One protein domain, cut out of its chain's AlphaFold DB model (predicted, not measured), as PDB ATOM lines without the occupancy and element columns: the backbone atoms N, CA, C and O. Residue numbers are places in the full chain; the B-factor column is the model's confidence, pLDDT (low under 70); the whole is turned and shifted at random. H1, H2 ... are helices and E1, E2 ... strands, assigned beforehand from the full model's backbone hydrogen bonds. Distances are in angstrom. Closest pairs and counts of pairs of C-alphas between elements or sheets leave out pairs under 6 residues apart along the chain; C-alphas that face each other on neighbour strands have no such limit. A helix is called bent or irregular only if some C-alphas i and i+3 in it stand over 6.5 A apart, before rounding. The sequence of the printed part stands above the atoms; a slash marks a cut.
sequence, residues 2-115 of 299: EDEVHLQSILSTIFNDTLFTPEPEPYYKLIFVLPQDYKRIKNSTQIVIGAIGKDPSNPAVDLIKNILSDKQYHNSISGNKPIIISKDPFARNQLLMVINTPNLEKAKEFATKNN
ATOM      1  N   GLU A   2     -39.091  48.749 -19.887       70.44
ATOM      2  CA  GLU A   2     -37.944  48.268 -19.073       70.44
ATOM      3  C   GLU A   2     -38.127  46.823 -18.562       70.44
ATOM      4  O   GLU A   2     -37.333  45.940 -18.885       70.44
ATOM      5  N   ASP A   3     -39.244  46.534 -17.883       78.62
ATOM      6  CA  ASP A   3     -39.572  45.172 -17.420       78.62
ATOM      7  C   ASP A   3     -39.652  44.153 -18.558       78.62
ATOM      8  O   ASP A   3     -39.303  42.992 -18.385       78.62
ATOM      9  N   GLU A   4     -40.087  44.576 -19.741       88.25
ATOM     10  CA  GLU A   4     -40.190  43.713 -20.920       88.25
ATOM     11  C   GLU A   4     -38.825  43.157 -21.341       88.25
ATOM     12  O   GLU A   4     -38.683  41.947 -21.515       88.25
ATOM     13  N   VAL A   5     -37.802  44.015 -21.404       91.38
ATOM     14  CA  VAL A   5     -36.424  43.624 -21.735       91.38
ATOM     15  C   VAL A   5     -35.872  42.672 -20.677       91.38
ATOM     16  O   VAL A   5     -35.247  41.655 -20.994       91.38
ATOM     17  N   HIS A   6     -36.133  42.954 -19.402       93.75
ATOM     18  CA  HIS A   6     -35.690  42.091 -18.316       93.75
ATOM     19  C   HIS A   6     -36.406  40.735 -18.304       93.75
ATOM     20  O   HIS A   6     -35.752  39.701 -18.151       93.75
ATOM     21  N   LEU A   7     -37.723  40.710 -18.515       94.50
ATOM     22  CA  LEU A   7     -38.508  39.481 -18.616       94.50
ATOM     23  C   LEU A   7     -38.080  38.650 -19.817       94.50
ATOM     24  O   LEU A   7     -37.917  37.440 -19.673       94.50
ATOM     25  N   GLN A   8     -37.827  39.281 -20.963       94.81
ATOM     26  CA  GLN A   8     -37.250  38.607 -22.119       94.81
ATOM     27  C   GLN A   8     -35.905  37.973 -21.756       94.81
ATOM     28  O   GLN A   8     -35.693  36.798 -22.026       94.81
ATOM     29  N   SER A   9     -35.026  38.696 -21.057       95.00
ATOM     30  CA  SER A   9     -33.725  38.171 -20.621       95.00
ATOM     31  C   SER A   9     -33.840  36.970 -19.666       95.00
ATOM     32  O   SER A   9     -33.082  36.004 -19.786       95.00
ATOM     33  N   ILE A  10     -34.800  36.988 -18.737       95.88
ATOM     34  CA  ILE A  10     -35.078  35.852 -17.839       95.88
ATOM     35  C   ILE A  10     -35.619  34.666 -18.641       95.88
ATOM     36  O   ILE A  10     -35.130  33.547 -18.505       95.88
ATOM     37  N   LEU A  11     -36.616  34.902 -19.495       95.94
ATOM     38  CA  LEU A  11     -37.274  33.856 -20.270       95.94
ATOM     39  C   LEU A  11     -36.331  33.209 -21.281       95.94
ATOM     40  O   LEU A  11     -36.360  31.992 -21.402       95.94
ATOM     41  N   SER A  12     -35.436  33.965 -21.916       94.38
ATOM     42  CA  SER A  12     -34.399  33.418 -22.800       94.38
ATOM     43  C   SER A  12     -33.384  32.535 -22.067       94.38
ATOM     44  O   SER A  12     -32.702  31.745 -22.702       94.38
ATOM     45  N   THR A  13     -33.297  32.600 -20.733       94.12
ATOM     46  CA  THR A  13     -32.496  31.639 -19.945       94.12
ATOM     47  C   THR A  13     -33.168  30.258 -19.890       94.12
ATOM     48  O   THR A  13     -32.514  29.237 -19.686       94.12
ATOM     49  N   ILE A  14     -34.493  30.223 -20.068       94.50
ATOM     50  CA  ILE A  14     -35.327  29.022 -19.969       94.50
ATOM     51  C   ILE A  14     -35.745  28.524 -21.348       94.50
ATOM     52  O   ILE A  14     -35.825  27.325 -21.540       94.50
ATOM     53  N   PHE A  15     -36.048  29.401 -22.297       94.19
ATOM     54  CA  PHE A  15     -36.659  29.070 -23.585       94.19
ATOM     55  C   PHE A  15     -35.740  29.488 -24.735       94.19
ATOM     56  O   PHE A  15     -36.100  30.314 -25.566       94.19
ATOM     57  N   ASN A  16     -34.530  28.929 -24.747       90.06
ATOM     58  CA  ASN A  16     -33.496  29.177 -25.759       90.06
ATOM     59  C   ASN A  16     -33.385  28.083 -26.830       90.06
ATOM     60  O   ASN A  16     -32.535  28.185 -27.712       90.06
ATOM     61  N   ASP A  17     -34.208  27.037 -26.753       88.69
ATOM     62  CA  ASP A  17     -34.148  25.939 -27.716       88.69
ATOM     63  C   ASP A  17     -34.549  26.438 -29.107       88.69
ATOM     64  O   ASP A  17     -35.607  27.050 -29.294       88.69
ATOM     65  N   THR A  18     -33.699  26.151 -30.085       88.00
ATOM     66  CA  THR A  18     -33.890  26.531 -31.484       88.00
ATOM     67  C   THR A  18     -33.776  25.279 -32.334       88.00
ATOM     68  O   THR A  18     -32.883  24.461 -32.134       88.00
ATOM     69  N   LEU A  19     -34.718  25.103 -33.254       84.81
ATOM     70  CA  LEU A  19     -34.618  24.103 -34.297       84.81
ATOM     71  C   LEU A  19     -33.768  24.693 -35.414       84.81
ATOM     72  O   LEU A  19     -34.169  25.670 -36.045       84.81
ATOM     73  N   PHE A  20     -32.617  24.092 -35.673       79.06
ATOM     74  CA  PHE A  20     -31.822  24.448 -36.837       79.06
ATOM     75  C   PHE A  20     -32.515  23.895 -38.088       79.06
ATOM     76  O   PHE A  20     -32.503  22.698 -38.358       79.06
ATOM     77  N   THR A  21     -33.206  24.782 -38.802       79.94
ATOM     78  CA  THR A  21     -33.624  24.583 -40.197       79.94
ATOM     79  C   THR A  21     -32.737  25.477 -41.084       79.94
ATOM     80  O   THR A  21     -31.917  26.205 -40.515       79.94
ATOM     81  N   PRO A  22     -32.863  25.488 -42.430       76.81
ATOM     82  CA  PRO A  22     -32.155  26.481 -43.246       76.81
ATOM     83  C   PRO A  22     -32.319  27.915 -42.710       76.81
ATOM     84  O   PRO A  22     -31.389  28.713 -42.756       76.81
ATOM     85  N   GLU A  23     -33.482  28.208 -42.118       84.06
ATOM     86  CA  GLU A  23     -33.701  29.367 -41.254       84.06
ATOM     87  C   GLU A  23     -33.936  28.888 -39.805       84.06
ATOM     88  O   GLU A  23     -34.897  28.156 -39.561       84.06
ATOM     89  N   PRO A  24     -33.091  29.231 -38.816       87.25
ATOM     90  CA  PRO A  24     -33.287  28.777 -37.439       87.25
ATOM     91  C   PRO A  24     -34.653  29.193 -36.866       87.25
ATOM     92  O   PRO A  24     -35.010  30.370 -36.862       87.25
ATOM     93  N   GLU A  25     -35.414  28.231 -36.336       91.12
ATOM     94  CA  GLU A  25     -36.767  28.458 -35.820       91.12
ATOM     95  C   GLU A  25     -36.823  28.241 -34.296       91.12
ATOM     96  O   GLU A  25     -36.509  27.147 -33.816       91.12
ATOM     97  N   PRO A  26     -37.252  29.226 -33.486       91.69
ATOM     98  CA  PRO A  26     -37.321  29.053 -32.038       91.69
ATOM     99  C   PRO A  26     -38.439  28.080 -31.645       91.69
ATOM    100  O   PRO A  26     -39.552  28.140 -32.176       91.69
ATOM    101  N   TYR A  27     -38.182  27.232 -30.645       90.31
ATOM    102  CA  TYR A  27     -39.198  26.316 -30.108       90.31
ATOM    103  C   TYR A  27     -40.358  27.053 -29.428       90.31
ATOM    104  O   TYR A  27     -41.479  26.547 -29.360       90.31
ATOM    105  N   TYR A  28     -40.077  28.247 -28.911       90.56
ATOM    106  CA  TYR A  28     -41.011  29.066 -28.159       90.56
ATOM    107  C   TYR A  28     -41.038  30.474 -28.742       90.56
ATOM    108  O   TYR A  28     -40.000  31.111 -28.906       90.56
ATOM    109  N   LYS A  29     -42.240  30.985 -29.009       90.56
ATOM    110  CA  LYS A  29     -42.449  32.372 -29.430       90.56
ATOM    111  C   LYS A  29     -43.029  33.171 -28.271       90.56
ATOM    112  O   LYS A  29     -44.124  32.870 -27.798       90.56
ATOM    113  N   LEU A  30     -42.300  34.192 -27.828       91.12
ATOM    114  CA  LEU A  30     -42.782  35.135 -26.824       91.12
ATOM    115  C   LEU A  30     -43.636  36.211 -27.501       91.12
ATOM    116  O   LEU A  30     -43.235  36.789 -28.509       91.12
ATOM    117  N   ILE A  31     -44.822  36.459 -26.949       92.62
ATOM    118  CA  ILE A  31     -45.737  37.513 -27.396       92.62
ATOM    119  C   ILE A  31     -46.065  38.358 -26.169       92.62
ATOM    120  O   ILE A  31     -46.703  37.872 -25.235       92.62
ATOM    121  N   PHE A  32     -45.602  39.608 -26.162       92.31
ATOM    122  CA  PHE A  32     -45.841  40.535 -25.062       92.31
ATOM    123  C   PHE A  32     -47.210  41.200 -25.190       92.31
ATOM    124  O   PHE A  32     -47.649  41.576 -26.275       92.31
ATOM    125  N   VAL A  33     -47.890  41.318 -24.053       92.88
ATOM    126  CA  VAL A  33     -49.220  41.915 -23.921       92.88
ATOM    127  C   VAL A  33     -49.225  42.771 -22.659       92.88
ATOM    128  O   VAL A  33     -48.610  42.406 -21.655       92.88
ATOM    129  N   LEU A  34     -49.914  43.912 -22.696       91.75
ATOM    130  CA  LEU A  34     -50.009  44.800 -21.541       91.75
ATOM    131  C   LEU A  34     -50.836  44.154 -20.411       91.75
ATOM    132  O   LEU A  34     -51.828  43.478 -20.693       91.75
ATOM    133  N   PRO A  35     -50.519  44.411 -19.124       92.00
ATOM    134  CA  PRO A  35     -51.272  43.842 -17.999       92.00
ATOM    135  C   PRO A  35     -52.781  44.140 -18.037       92.00
ATOM    136  O   PRO A  35     -53.589  43.332 -17.586       92.00
ATOM    137  N   GLN A  36     -53.175  45.275 -18.618       91.00
ATOM    138  CA  GLN A  36     -54.576  45.687 -18.763       91.00
ATOM    139  C   GLN A  36     -55.378  44.738 -19.674       91.00
ATOM    140  O   GLN A  36     -56.562  44.494 -19.436       91.00
ATOM    141  N   ASP A  37     -54.720  44.133 -20.664       92.94
ATOM    142  CA  ASP A  37     -55.316  43.172 -21.592       92.94
ATOM    143  C   ASP A  37     -55.352  41.738 -21.033       92.94
ATOM    144  O   ASP A  37     -55.917  40.843 -21.669       92.94
ATOM    145  N   TYR A  38     -54.821  41.493 -19.826       92.19
ATOM    146  CA  TYR A  38     -54.771  40.161 -19.210       92.19
ATOM    147  C   TYR A  38     -56.126  39.445 -19.232       92.19
ATOM    148  O   TYR A  38     -56.207  38.263 -19.567       92.19
ATOM    149  N   LYS A  39     -57.222  40.164 -18.950       92.12
ATOM    150  CA  LYS A  39     -58.577  39.588 -18.944       92.12
ATOM    151  C   LYS A  39     -58.962  38.939 -20.278       92.12
ATOM    152  O   LYS A  39     -59.736  37.985 -20.262       92.12
ATOM    153  N   ARG A  40     -58.425  39.426 -21.404       93.88
ATOM    154  CA  ARG A  40     -58.685  38.895 -22.752       93.88
ATOM    155  C   ARG A  40     -57.909  37.609 -23.019       93.88
ATOM    156  O   ARG A  40     -58.420  36.726 -23.695       93.88
ATOM    157  N   ILE A  41     -56.704  37.493 -22.461       93.44
ATOM    158  CA  ILE A  41     -55.799  36.358 -22.692       93.44
ATOM    159  C   ILE A  41     -55.775  35.346 -21.542       93.44
ATOM    160  O   ILE A  41     -55.109  34.325 -21.658       93.44
ATOM    161  N   LYS A  42     -56.501  35.581 -20.441       93.69
ATOM    162  CA  LYS A  42     -56.459  34.757 -19.216       93.69
ATOM    163  C   LYS A  42     -56.755  33.267 -19.426       93.69
ATOM    164  O   LYS A  42     -56.381  32.458 -18.587       93.69
ATOM    165  N   ASN A  43     -57.439  32.911 -20.515       93.19
ATOM    166  CA  ASN A  43     -57.800  31.532 -20.862       93.19
ATOM    167  C   ASN A  43     -56.838  30.901 -21.887       93.19
ATOM    168  O   ASN A  43     -57.066  29.774 -22.330       93.19
ATOM    169  N   SER A  44     -55.777  31.609 -22.283       94.06
ATOM    170  CA  SER A  44     -54.734  31.082 -23.161       94.06
ATOM    171  C   SER A  44     -54.016  29.900 -22.517       94.06
ATOM    172  O   SER A  44     -53.914  29.783 -21.297       94.06
ATOM    173  N   THR A  45     -53.493  29.012 -23.354       93.56
ATOM    174  CA  THR A  45     -52.923  27.726 -22.934       93.56
ATOM    175  C   THR A  45     -51.624  27.870 -22.155       93.56
ATOM    176  O   THR A  45     -51.316  27.047 -21.298       93.56
ATOM    177  N   GLN A  46     -50.843  28.894 -22.476       95.38
ATOM    178  CA  GLN A  46     -49.563  29.205 -21.858       95.38
ATOM    179  C   GLN A  46     -49.545  30.710 -21.620       95.38
ATOM    180  O   GLN A  46     -49.730  31.482 -22.559       95.38
ATOM    181  N   ILE A  47     -49.388  31.118 -20.365       96.00
ATOM    182  CA  ILE A  47     -49.372  32.526 -19.971       96.00
ATOM    183  C   ILE A  47     -48.189  32.738 -19.040       96.00
ATOM    184  O   ILE A  47     -47.990  31.966 -18.102       96.00
ATOM    185  N   VAL A  48     -47.434  33.804 -19.289       96.00
ATOM    186  CA  VAL A  48     -46.405  34.293 -18.377       96.00
ATOM    187  C   VAL A  48     -46.825  35.674 -17.887       96.00
ATOM    188  O   VAL A  48     -47.160  36.537 -18.695       96.00
ATOM    189  N   ILE A  49     -46.813  35.883 -16.575       95.69
ATOM    190  CA  ILE A  49     -47.037  37.188 -15.946       95.69
ATOM    191  C   ILE A  49     -45.779  37.526 -15.167       95.69
ATOM    192  O   ILE A  49     -45.323  36.714 -14.366       95.69
ATOM    193  N   GLY A  50     -45.208  38.699 -15.409       95.44
ATOM    194  CA  GLY A  50     -43.913  39.064 -14.859       95.44
ATOM    195  C   GLY A  50     -43.878  40.484 -14.323       95.44
ATOM    196  O   GLY A  50     -44.409  41.377 -14.971       95.44
ATOM    197  N   ALA A  51     -43.238  40.683 -13.172       95.31
ATOM    198  CA  ALA A  51     -42.867  41.999 -12.660       95.31
ATOM    199  C   ALA A  51     -41.553  41.919 -11.873       95.31
ATOM    200  O   ALA A  51     -41.230  40.883 -11.273       95.31
ATOM    201  N   ILE A  52     -40.810  43.027 -11.863       94.56
ATOM    202  CA  ILE A  52     -39.558  43.170 -11.121       94.56
ATOM    203  C   ILE A  52     -39.723  44.275 -10.082       94.56
ATOM    204  O   ILE A  52     -40.216  45.363 -10.366       94.56
ATOM    205  N   GLY A  53     -39.318  43.989  -8.846       93.44
ATOM    206  CA  GLY A  53     -39.456  44.920  -7.735       93.44
ATOM    207  C   GLY A  53     -40.888  45.022  -7.195       93.44
ATOM    208  O   GLY A  53     -41.709  44.117  -7.337       93.44
ATOM    209  N   LYS A  54     -41.161  46.112  -6.469       92.75
ATOM    210  CA  LYS A  54     -42.396  46.305  -5.681       92.75
ATOM    211  C   LYS A  54     -43.118  47.616  -5.983       92.75
ATOM    212  O   LYS A  54     -43.963  48.018  -5.186       92.75
ATOM    213  N   ASP A  55     -42.761  48.289  -7.074       91.50
ATOM    214  CA  ASP A  55     -43.335  49.589  -7.411       91.50
ATOM    215  C   ASP A  55     -44.865  49.470  -7.559       91.50
ATOM    216  O   ASP A  55     -45.332  48.748  -8.445       91.50
ATOM    217  N   PRO A  56     -45.658  50.131  -6.696       86.75
ATOM    218  CA  PRO A  56     -47.115  50.074  -6.769       86.75
ATOM    219  C   PRO A  56     -47.681  50.781  -8.007       86.75
ATOM    220  O   PRO A  56     -48.841  50.572  -8.329       86.75
ATOM    221  N   SER A  57     -46.899  51.609  -8.707       89.81
ATOM    222  CA  SER A  57     -47.328  52.215  -9.971       89.81
ATOM    223  C   SER A  57     -47.277  51.235 -11.150       89.81
ATOM    224  O   SER A  57     -47.886  51.496 -12.188       89.81
ATOM    225  N   ASN A  58     -46.590  50.095 -10.996       91.12
ATOM    226  CA  ASN A  58     -46.467  49.072 -12.023       91.12
ATOM    227  C   ASN A  58     -47.720  48.170 -12.056       91.12
ATOM    228  O   ASN A  58     -47.910  47.348 -11.151       91.12
ATOM    229  N   PRO A  59     -48.538  48.208 -13.128       92.50
ATOM    230  CA  PRO A  59     -49.765  47.412 -13.207       92.50
ATOM    231  C   PRO A  59     -49.528  45.895 -13.152       92.50
ATOM    232  O   PRO A  59     -50.429  45.137 -12.791       92.50
ATOM    233  N   ALA A  60     -48.328  45.427 -13.515       92.81
ATOM    234  CA  ALA A  60     -47.972  44.017 -13.412       92.81
ATOM    235  C   ALA A  60     -47.789  43.576 -11.950       92.81
ATOM    236  O   ALA A  60     -48.180  42.460 -11.602       92.81
ATOM    237  N   VAL A  61     -47.263  44.447 -11.079       94.25
ATOM    238  CA  VAL A  61     -47.125  44.171  -9.637       94.25
ATOM    239  C   VAL A  61     -48.501  43.970  -9.007       94.25
ATOM    240  O   VAL A  61     -48.710  42.996  -8.279       94.25
ATOM    241  N   ASP A  62     -49.459  44.839  -9.330       94.06
ATOM    242  CA  ASP A  62     -50.834  44.723  -8.841       94.06
ATOM    243  C   ASP A  62     -51.542  43.481  -9.388       94.06
ATOM    244  O   ASP A  62     -52.232  42.773  -8.650       94.06
ATOM    245  N   LEU A  63     -51.333  43.152 -10.666       94.50
ATOM    246  CA  LEU A  63     -51.859  41.920 -11.249       94.50
ATOM    247  C   LEU A  63     -51.325  40.676 -10.522       94.50
ATOM    248  O   LEU A  63     -52.095  39.772 -10.201       94.50
ATOM    249  N   ILE A  64     -50.026  40.637 -10.220       96.06
ATOM    250  CA  ILE A  64     -49.399  39.515  -9.512       96.06
ATOM    251  C   ILE A  64     -49.942  39.373  -8.086       96.06
ATOM    252  O   ILE A  64     -50.216  38.247  -7.670       96.06
ATOM    253  N   LYS A  65     -50.149  40.477  -7.353       95.12
ATOM    254  CA  LYS A  65     -50.763  40.449  -6.010       95.12
ATOM    255  C   LYS A  65     -52.176  39.863  -6.023       95.12
ATOM    256  O   LYS A  65     -52.552  39.177  -5.085       95.12
ATOM    257  N   ASN A  66     -52.939  40.089  -7.093       93.69
ATOM    258  CA  ASN A  66     -54.286  39.530  -7.242       93.69
ATOM    259  C   ASN A  66     -54.298  38.036  -7.620       93.69
ATOM    260  O   ASN A  66     -55.326  37.376  -7.483       93.69
ATOM    261  N   ILE A  67     -53.188  37.509  -8.144       94.31
ATOM    262  CA  ILE A  67     -53.082  36.122  -8.623       94.31
ATOM    263  C   ILE A  67     -52.426  35.214  -7.585       94.31
ATOM    264  O   ILE A  67     -52.806  34.051  -7.446       94.31
ATOM    265  N   LEU A  68     -51.411  35.716  -6.887       96.25
ATOM    266  CA  LEU A  68     -50.681  34.960  -5.879       96.25
ATOM    267  C   LEU A  68     -51.326  35.121  -4.502       96.25
ATOM    268  O   LEU A  68     -51.742  36.208  -4.127       96.25
ATOM    269  N   SER A  69     -51.317  34.054  -3.702       96.44
ATOM    270  CA  SER A  69     -51.541  34.190  -2.255       96.44
ATOM    271  C   SER A  69     -50.457  35.061  -1.606       96.44
ATOM    272  O   SER A  69     -49.315  35.074  -2.077       96.44
ATOM    273  N   ASP A  70     -50.758  35.685  -0.465       96.12
ATOM    274  CA  ASP A  70     -49.793  36.503   0.289       96.12
ATOM    275  C   ASP A  70     -48.478  35.755   0.545       96.12
ATOM    276  O   ASP A  70     -47.383  36.268   0.303       96.12
ATOM    277  N   LYS A  71     -48.570  34.479   0.945       96.62
ATOM    278  CA  LYS A  71     -47.398  33.618   1.165       96.62
ATOM    279  C   LYS A  71     -46.570  33.437  -0.108       96.62
ATOM    280  O   LYS A  71     -45.342  33.468  -0.044       96.62
ATOM    281  N   GLN A  72     -47.215  33.211  -1.254       96.88
ATOM    282  CA  GLN A  72     -46.518  33.068  -2.533       96.88
ATOM    283  C   GLN A  72     -45.862  34.382  -2.947       96.88
ATOM    284  O   GLN A  72     -44.685  34.355  -3.294       96.88
ATOM    285  N   TYR A  73     -46.584  35.504  -2.848       97.12
ATOM    286  CA  TYR A  73     -46.076  36.829  -3.188       97.12
ATOM    287  C   TYR A  73     -44.840  37.188  -2.358       97.12
ATOM    288  O   TYR A  73     -43.796  37.515  -2.924       97.12
ATOM    289  N   HIS A  74     -44.921  37.068  -1.029       96.38
ATOM    290  CA  HIS A  74     -43.809  37.388  -0.133       96.38
ATOM    291  C   HIS A  74     -42.594  36.481  -0.358       96.38
ATOM    292  O   HIS A  74     -41.464  36.964  -0.346       96.38
ATOM    293  N   ASN A  75     -42.815  35.187  -0.610       96.75
ATOM    294  CA  ASN A  75     -41.736  34.235  -0.869       96.75
ATOM    295  C   ASN A  75     -41.079  34.423  -2.249       96.75
ATOM    296  O   ASN A  75     -39.895  34.141  -2.421       96.75
ATOM    297  N   SER A  76     -41.825  34.868  -3.261       96.62
ATOM    298  CA  SER A  76     -41.252  35.135  -4.581       96.62
ATOM    299  C   SER A  76     -40.497  36.463  -4.602       96.62
ATOM    300  O   SER A  76     -39.344  36.501  -5.026       96.62
ATOM    301  N   ILE A  77     -41.081  37.528  -4.038       96.50
ATOM    302  CA  ILE A  77     -40.474  38.866  -4.044       96.50
ATOM    303  C   ILE A  77     -39.288  39.007  -3.080       96.50
ATOM    304  O   ILE A  77     -38.502  39.941  -3.206       96.50
ATOM    305  N   SER A  78     -39.121  38.090  -2.122       95.19
ATOM    306  CA  SER A  78     -37.878  37.981  -1.346       95.19
ATOM    307  C   SER A  78     -36.725  37.365  -2.150       95.19
ATOM    308  O   SER A  78     -35.581  37.416  -1.711       95.19
ATOM    309  N   GLY A  79     -37.010  36.781  -3.321       93.69
ATOM    310  CA  GLY A  79     -36.041  36.088  -4.167       93.69
ATOM    311  C   GLY A  79     -35.874  34.597  -3.858       93.69
ATOM    312  O   GLY A  79     -35.080  33.942  -4.526       93.69
ATOM    313  N   ASN A  80     -36.619  34.028  -2.900       93.94
ATOM    314  CA  ASN A  80     -36.508  32.600  -2.557       93.94
ATOM    315  C   ASN A  80     -37.096  31.688  -3.645       93.94
ATOM    316  O   ASN A  80     -36.537  30.638  -3.964       93.94
ATOM    317  N   LYS A  81     -38.259  32.061  -4.196       96.19
ATOM    318  CA  LYS A  81     -38.920  31.331  -5.288       96.19
ATOM    319  C   LYS A  81     -39.522  32.305  -6.310       96.19
ATOM    320  O   LYS A  81     -40.744  32.431  -6.372       96.19
ATOM    321  N   PRO A  82     -38.684  33.009  -7.091       97.38
ATOM    322  CA  PRO A  82     -39.123  34.088  -7.975       97.38
ATOM    323  C   PRO A  82     -39.979  33.609  -9.152       97.38
ATOM    324  O   PRO A  82     -40.707  34.405  -9.732       97.38
ATOM    325  N   ILE A  83     -39.913  32.321  -9.505       98.06
ATOM    326  CA  ILE A  83     -40.709  31.727 -10.581       98.06
ATOM    327  C   ILE A  83     -41.660  30.678  -9.998       98.06
ATOM    328  O   ILE A  83     -41.243  29.705  -9.357       98.06
ATOM    329  N   ILE A  84     -42.952  30.866 -10.245       97.75
ATOM    330  CA  ILE A  84     -44.032  29.981  -9.805       97.75
ATOM    331  C   ILE A  84     -44.772  29.485 -11.041       97.75
ATOM    332  O   ILE A  84     -45.117  30.280 -11.906       97.75
ATOM    333  N   ILE A  85     -45.031  28.179 -11.124       97.25
ATOM    334  CA  ILE A  85     -45.822  27.593 -12.207       97.25
ATOM    335  C   ILE A  85     -47.032  26.882 -11.615       97.25
ATOM    336  O   ILE A  85     -46.890  26.075 -10.691       97.25
ATOM    337  N   SER A  86     -48.199  27.177 -12.176       96.12
ATOM    338  CA  SER A  86     -49.493  26.617 -11.802       96.12
ATOM    339  C   SER A  86     -50.139  25.948 -13.012       96.12
ATOM    340  O   SER A  86     -50.109  26.484 -14.122       96.12
ATOM    341  N   LYS A  87     -50.739  24.776 -12.787       95.88
ATOM    342  CA  LYS A  87     -51.529  24.047 -13.786       95.88
ATOM    343  C   LYS A  87     -53.005  24.370 -13.603       95.88
ATOM    344  O   LYS A  87     -53.481  24.381 -12.474       95.88
ATOM    345  N   ASP A  88     -53.684  24.618 -14.714       95.00
ATOM    346  CA  ASP A  88     -55.125  24.861 -14.799       95.00
ATOM    347  C   ASP A  88     -55.701  25.917 -13.824       95.00
ATOM    348  O   ASP A  88     -56.770  25.690 -13.257       95.00
ATOM    349  N   PRO A  89     -55.049  27.081 -13.602       93.75
ATOM    350  CA  PRO A  89     -55.575  28.077 -12.665       93.75
ATOM    351  C   PRO A  89     -56.876  28.734 -13.148       93.75
ATOM    352  O   PRO A  89     -57.703  29.107 -12.322       93.75
ATOM    353  N   PHE A  90     -57.062  28.881 -14.466       93.31
ATOM    354  CA  PHE A  90     -58.241  29.540 -15.045       93.31
ATOM    355  C   PHE A  90     -58.912  28.735 -16.165       93.31
ATOM    356  O   PHE A  90     -60.106  28.907 -16.406       93.31
ATOM    357  N   ALA A  91     -58.175  27.856 -16.848       93.19
ATOM    358  CA  ALA A  91     -58.688  27.023 -17.932       93.19
ATOM    359  C   ALA A  91     -58.054  25.623 -17.923       93.19
ATOM    360  O   ALA A  91     -56.934  25.444 -17.462       93.19
ATOM    361  N   ARG A  92     -58.751  24.625 -18.478       91.25
ATOM    362  CA  ARG A  92     -58.226  23.254 -18.609       91.25
ATOM    363  C   ARG A  92     -57.078  23.193 -19.623       91.25
ATOM    364  O   ARG A  92     -57.206  23.716 -20.730       91.25
ATOM    365  N   ASN A  93     -56.032  22.429 -19.309       90.81
ATOM    366  CA  ASN A  93     -54.796  22.321 -20.090       90.81
ATOM    367  C   ASN A  93     -54.102  23.680 -20.254       90.81
ATOM    368  O   ASN A  93     -53.724  24.064 -21.370       90.81
ATOM    369  N   GLN A  94     -53.969  24.390 -19.138       94.88
ATOM    370  CA  GLN A  94     -53.295  25.671 -19.032       94.88
ATOM    371  C   GLN A  94     -52.048  25.566 -18.153       94.88
ATOM    372  O   GLN A  94     -52.047  24.912 -17.108       94.88
ATOM    373  N   LEU A  95     -50.998  26.280 -18.553       97.06
ATOM    374  CA  LEU A  95     -49.865  26.612 -17.700       97.06
ATOM    375  C   LEU A  95     -49.796  28.122 -17.502       97.06
ATOM    376  O   LEU A  95     -49.682  28.880 -18.465       97.06
ATOM    377  N   LEU A  96     -49.831  28.535 -16.238       97.19
ATOM    378  CA  LEU A  96     -49.532  29.897 -15.823       97.19
ATOM    379  C   LEU A  96     -48.174  29.912 -15.141       97.19
ATOM    380  O   LEU A  96     -47.975  29.228 -14.138       97.19
ATOM    381  N   MET A  97     -47.271  30.726 -15.658       97.69
ATOM    382  CA  MET A  97     -45.996  31.035 -15.036       97.69
ATOM    383  C   MET A  97     -46.049  32.465 -14.502       97.69
ATOM    384  O   MET A  97     -46.369  33.396 -15.235       97.69
ATOM    385  N   VAL A  98     -45.734  32.645 -13.226       97.81
ATOM    386  CA  VAL A  98     -45.602  33.958 -12.597       97.81
ATOM    387  C   VAL A  98     -44.137  34.184 -12.249       97.81
ATOM    388  O   VAL A  98     -43.541  33.371 -11.541       97.81
ATOM    389  N   ILE A  99     -43.568  35.276 -12.753       97.81
ATOM    390  CA  ILE A  99     -42.227  35.768 -12.439       97.81
ATOM    391  C   ILE A  99     -42.397  36.988 -11.535       97.81
ATOM    392  O   ILE A  99     -42.836  38.043 -11.975       97.81
ATOM    393  N   ASN A 100     -42.069  36.845 -10.259       97.44
ATOM    394  CA  ASN A 100     -42.146  37.922  -9.280       97.44
ATOM    395  C   ASN A 100     -40.846  37.937  -8.482       97.44
ATOM    396  O   ASN A 100     -40.618  37.043  -7.669       97.44
ATOM    397  N   THR A 101     -39.975  38.905  -8.749       97.00
ATOM    398  CA  THR A 101     -38.578  38.881  -8.291       97.00
ATOM    399  C   THR A 101     -38.133  40.245  -7.765       97.00
ATOM    400  O   THR A 101     -38.558  41.264  -8.312       97.00
ATOM    401  N   PRO A 102     -37.263  40.320  -6.736       96.19
ATOM    402  CA  PRO A 102     -36.733  41.604  -6.278       96.19
ATOM    403  C   PRO A 102     -35.822  42.272  -7.317       96.19
ATOM    404  O   PRO A 102     -35.740  43.493  -7.352       96.19
ATOM    405  N   ASN A 103     -35.123  41.480  -8.135       95.38
ATOM    406  CA  ASN A 103     -34.211  41.954  -9.174       95.38
ATOM    407  C   ASN A 103     -33.988  40.884 -10.258       95.38
ATOM    408  O   ASN A 103     -34.388  39.724 -10.106       95.38
ATOM    409  N   LEU A 104     -33.344  41.292 -11.354       95.69
ATOM    410  CA  LEU A 104     -33.037  40.437 -12.501       95.69
ATOM    411  C   LEU A 104     -32.158  39.234 -12.126       95.69
ATOM    412  O   LEU A 104     -32.461  38.106 -12.517       95.69
ATOM    413  N   GLU A 105     -31.105  39.468 -11.342       96.44
ATOM    414  CA  GLU A 105     -30.103  38.455 -10.990       96.44
ATOM    415  C   GLU A 105     -30.722  37.254 -10.272       96.44
ATOM    416  O   GLU A 105     -30.493  36.108 -10.659       96.44
ATOM    417  N   LYS A 106     -31.600  37.493  -9.289       97.38
ATOM    418  CA  LYS A 106     -32.277  36.409  -8.563       97.38
ATOM    419  C   LYS A 106     -33.181  35.565  -9.455       97.38
ATOM    420  O   LYS A 106     -33.238  34.344  -9.296       97.38
ATOM    421  N   ALA A 107     -33.874  36.189 -10.406       97.00
ATOM    422  CA  ALA A 107     -34.705  35.454 -11.351       97.00
ATOM    423  C   ALA A 107     -33.865  34.628 -12.328       97.00
ATOM    424  O   ALA A 107     -34.223  33.482 -12.584       97.00
ATOM    425  N   LYS A 108     -32.742  35.166 -12.825       97.50
ATOM    426  CA  LYS A 108     -31.815  34.429 -13.696       97.50
ATOM    427  C   LYS A 108     -31.157  33.253 -12.982       97.50
ATOM    428  O   LYS A 108     -31.168  32.152 -13.517       97.50
ATOM    429  N   GLU A 109     -30.667  33.449 -11.758       97.56
ATOM    430  CA  GLU A 109     -30.099  32.376 -10.926       97.56
ATOM    431  C   GLU A 109     -31.100  31.217 -10.772       97.56
ATOM    432  O   GLU A 109     -30.783  30.049 -11.022       97.56
ATOM    433  N   PHE A 110     -32.350  31.546 -10.428       97.88
ATOM    434  CA  PHE A 110     -33.409  30.551 -10.297       97.88
ATOM    435  C   PHE A 110     -33.767  29.899 -11.638       97.88
ATOM    436  O   PHE A 110     -33.953  28.680 -11.684       97.88
ATOM    437  N   ALA A 111     -33.874  30.685 -12.711       97.12
ATOM    438  CA  ALA A 111     -34.183  30.217 -14.057       97.12
ATOM    439  C   ALA A 111     -33.142  29.209 -14.549       97.12
ATOM    440  O   ALA A 111     -33.521  28.108 -14.931       97.12
ATOM    441  N   THR A 112     -31.849  29.532 -14.448       97.06
ATOM    442  CA  THR A 112     -30.745  28.639 -14.826       97.06
ATOM    443  C   THR A 112     -30.796  27.337 -14.038       97.06
ATOM    444  O   THR A 112     -30.762  26.258 -14.620       97.06
ATOM    445  N   LYS A 113     -30.953  27.414 -12.711       97.25
ATOM    446  CA  LYS A 113     -30.984  26.227 -11.843       97.25
ATOM    447  C   LYS A 113     -32.185  25.310 -12.107       97.25
ATOM    448  O   LYS A 113     -32.123  24.118 -11.813       97.25
ATOM    449  N   ASN A 114     -33.298  25.857 -12.597       96.62
ATOM    450  CA  ASN A 114     -34.561  25.131 -12.761       96.62
ATOM    451  C   ASN A 114     -34.997  24.986 -14.228       96.62
ATOM    452  O   ASN A 114     -36.124  24.547 -14.467       96.62
ATOM    453  N   ASN A 115     -34.149  25.334 -15.197       95.00
ATOM    454  CA  ASN A 115     -34.501  25.412 -16.616       95.00
ATOM    455  C   ASN A 115     -35.132  24.109 -17.141       95.00
ATOM    456  O   ASN A 115     -36.251  24.143 -17.642       95.00
TER     457      ASN A 115
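Overview. This is residues 2 to 115 of the 299 residues of an uncharacterized protein of marine metagenome (UniProt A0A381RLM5). A three-stranded sheet forms the core, with H1 and H5 over one face, H3 and H4 over the other, and H2 near the E1 edge. From this body a thin loop sticks out around residues 18 to 26, with its tip near Pro 22. The 114 printed residues hold five named helices and three named strands, in the order H1 H2 E1 H3 H4 E2 E3 H5; the sheet is mixed, ordered E1 E3 E2, and the class is mixed, helices and strands. The whole is compact by its radius of gyration of the C-alphas, 14.2 A, yet elongated in outline, spanning 47 by 31 by 25 A.

Arrangement. E1, residues 46 to 52, is parallel to E3, residues 95 to 101, with N 49 and O 97 2.9 A apart. E2, residues 83 to 87, is antiparallel to E3 in a hairpin, with N 86 and O 96 2.8 A apart. Three layers, helices on both faces of the sheet, have H1, residues 2 to 14, and H5, residues 104 to 115, on one face; H3, residues 59 to 67, and H4, residues 70 to 77, are on the other. H1 and H5 touch, closest at C-alphas 14 and 115, 5.0 A, at a shallow tilt of 23 degrees, the same way. H4 stands up from the sheet, rising 55 degrees. H2, residues 35 to 41, only grazes the sheet; it touches H3, closest at C-alphas 35 and 60, 5.7 A. H2 is irregular: C-alphas 36 and 39 are 7.3 A apart. Every O i to N i+4 pair is within hydrogen-bond range in H3, H4 and H5, against 7 of 9 in H1 and 0 of 3 in H2, where 3 of 4 O i to N i+3 pairs are.

Along the chain. H1 begins at C-alpha 2 (-37.944, 48.268, -19.073) and is 19.4 A long; H5, 15.6 A, ends at C-alpha 115 (-34.501, 25.412, -16.616). E1 is 20.3 A long, E3 19.1 A and E2 13.7 A.

Size, cuts and confidence. The C-alphas of Pro 22 and Asp 70 are the two farthest apart, 48.0 A. The link from H1 to H2, 20 residues, is long; in it residues 18 to 19 pair antiparallel with 25 to 26. The printed part has no cut, and no printed residue is under 70 in pLDDT.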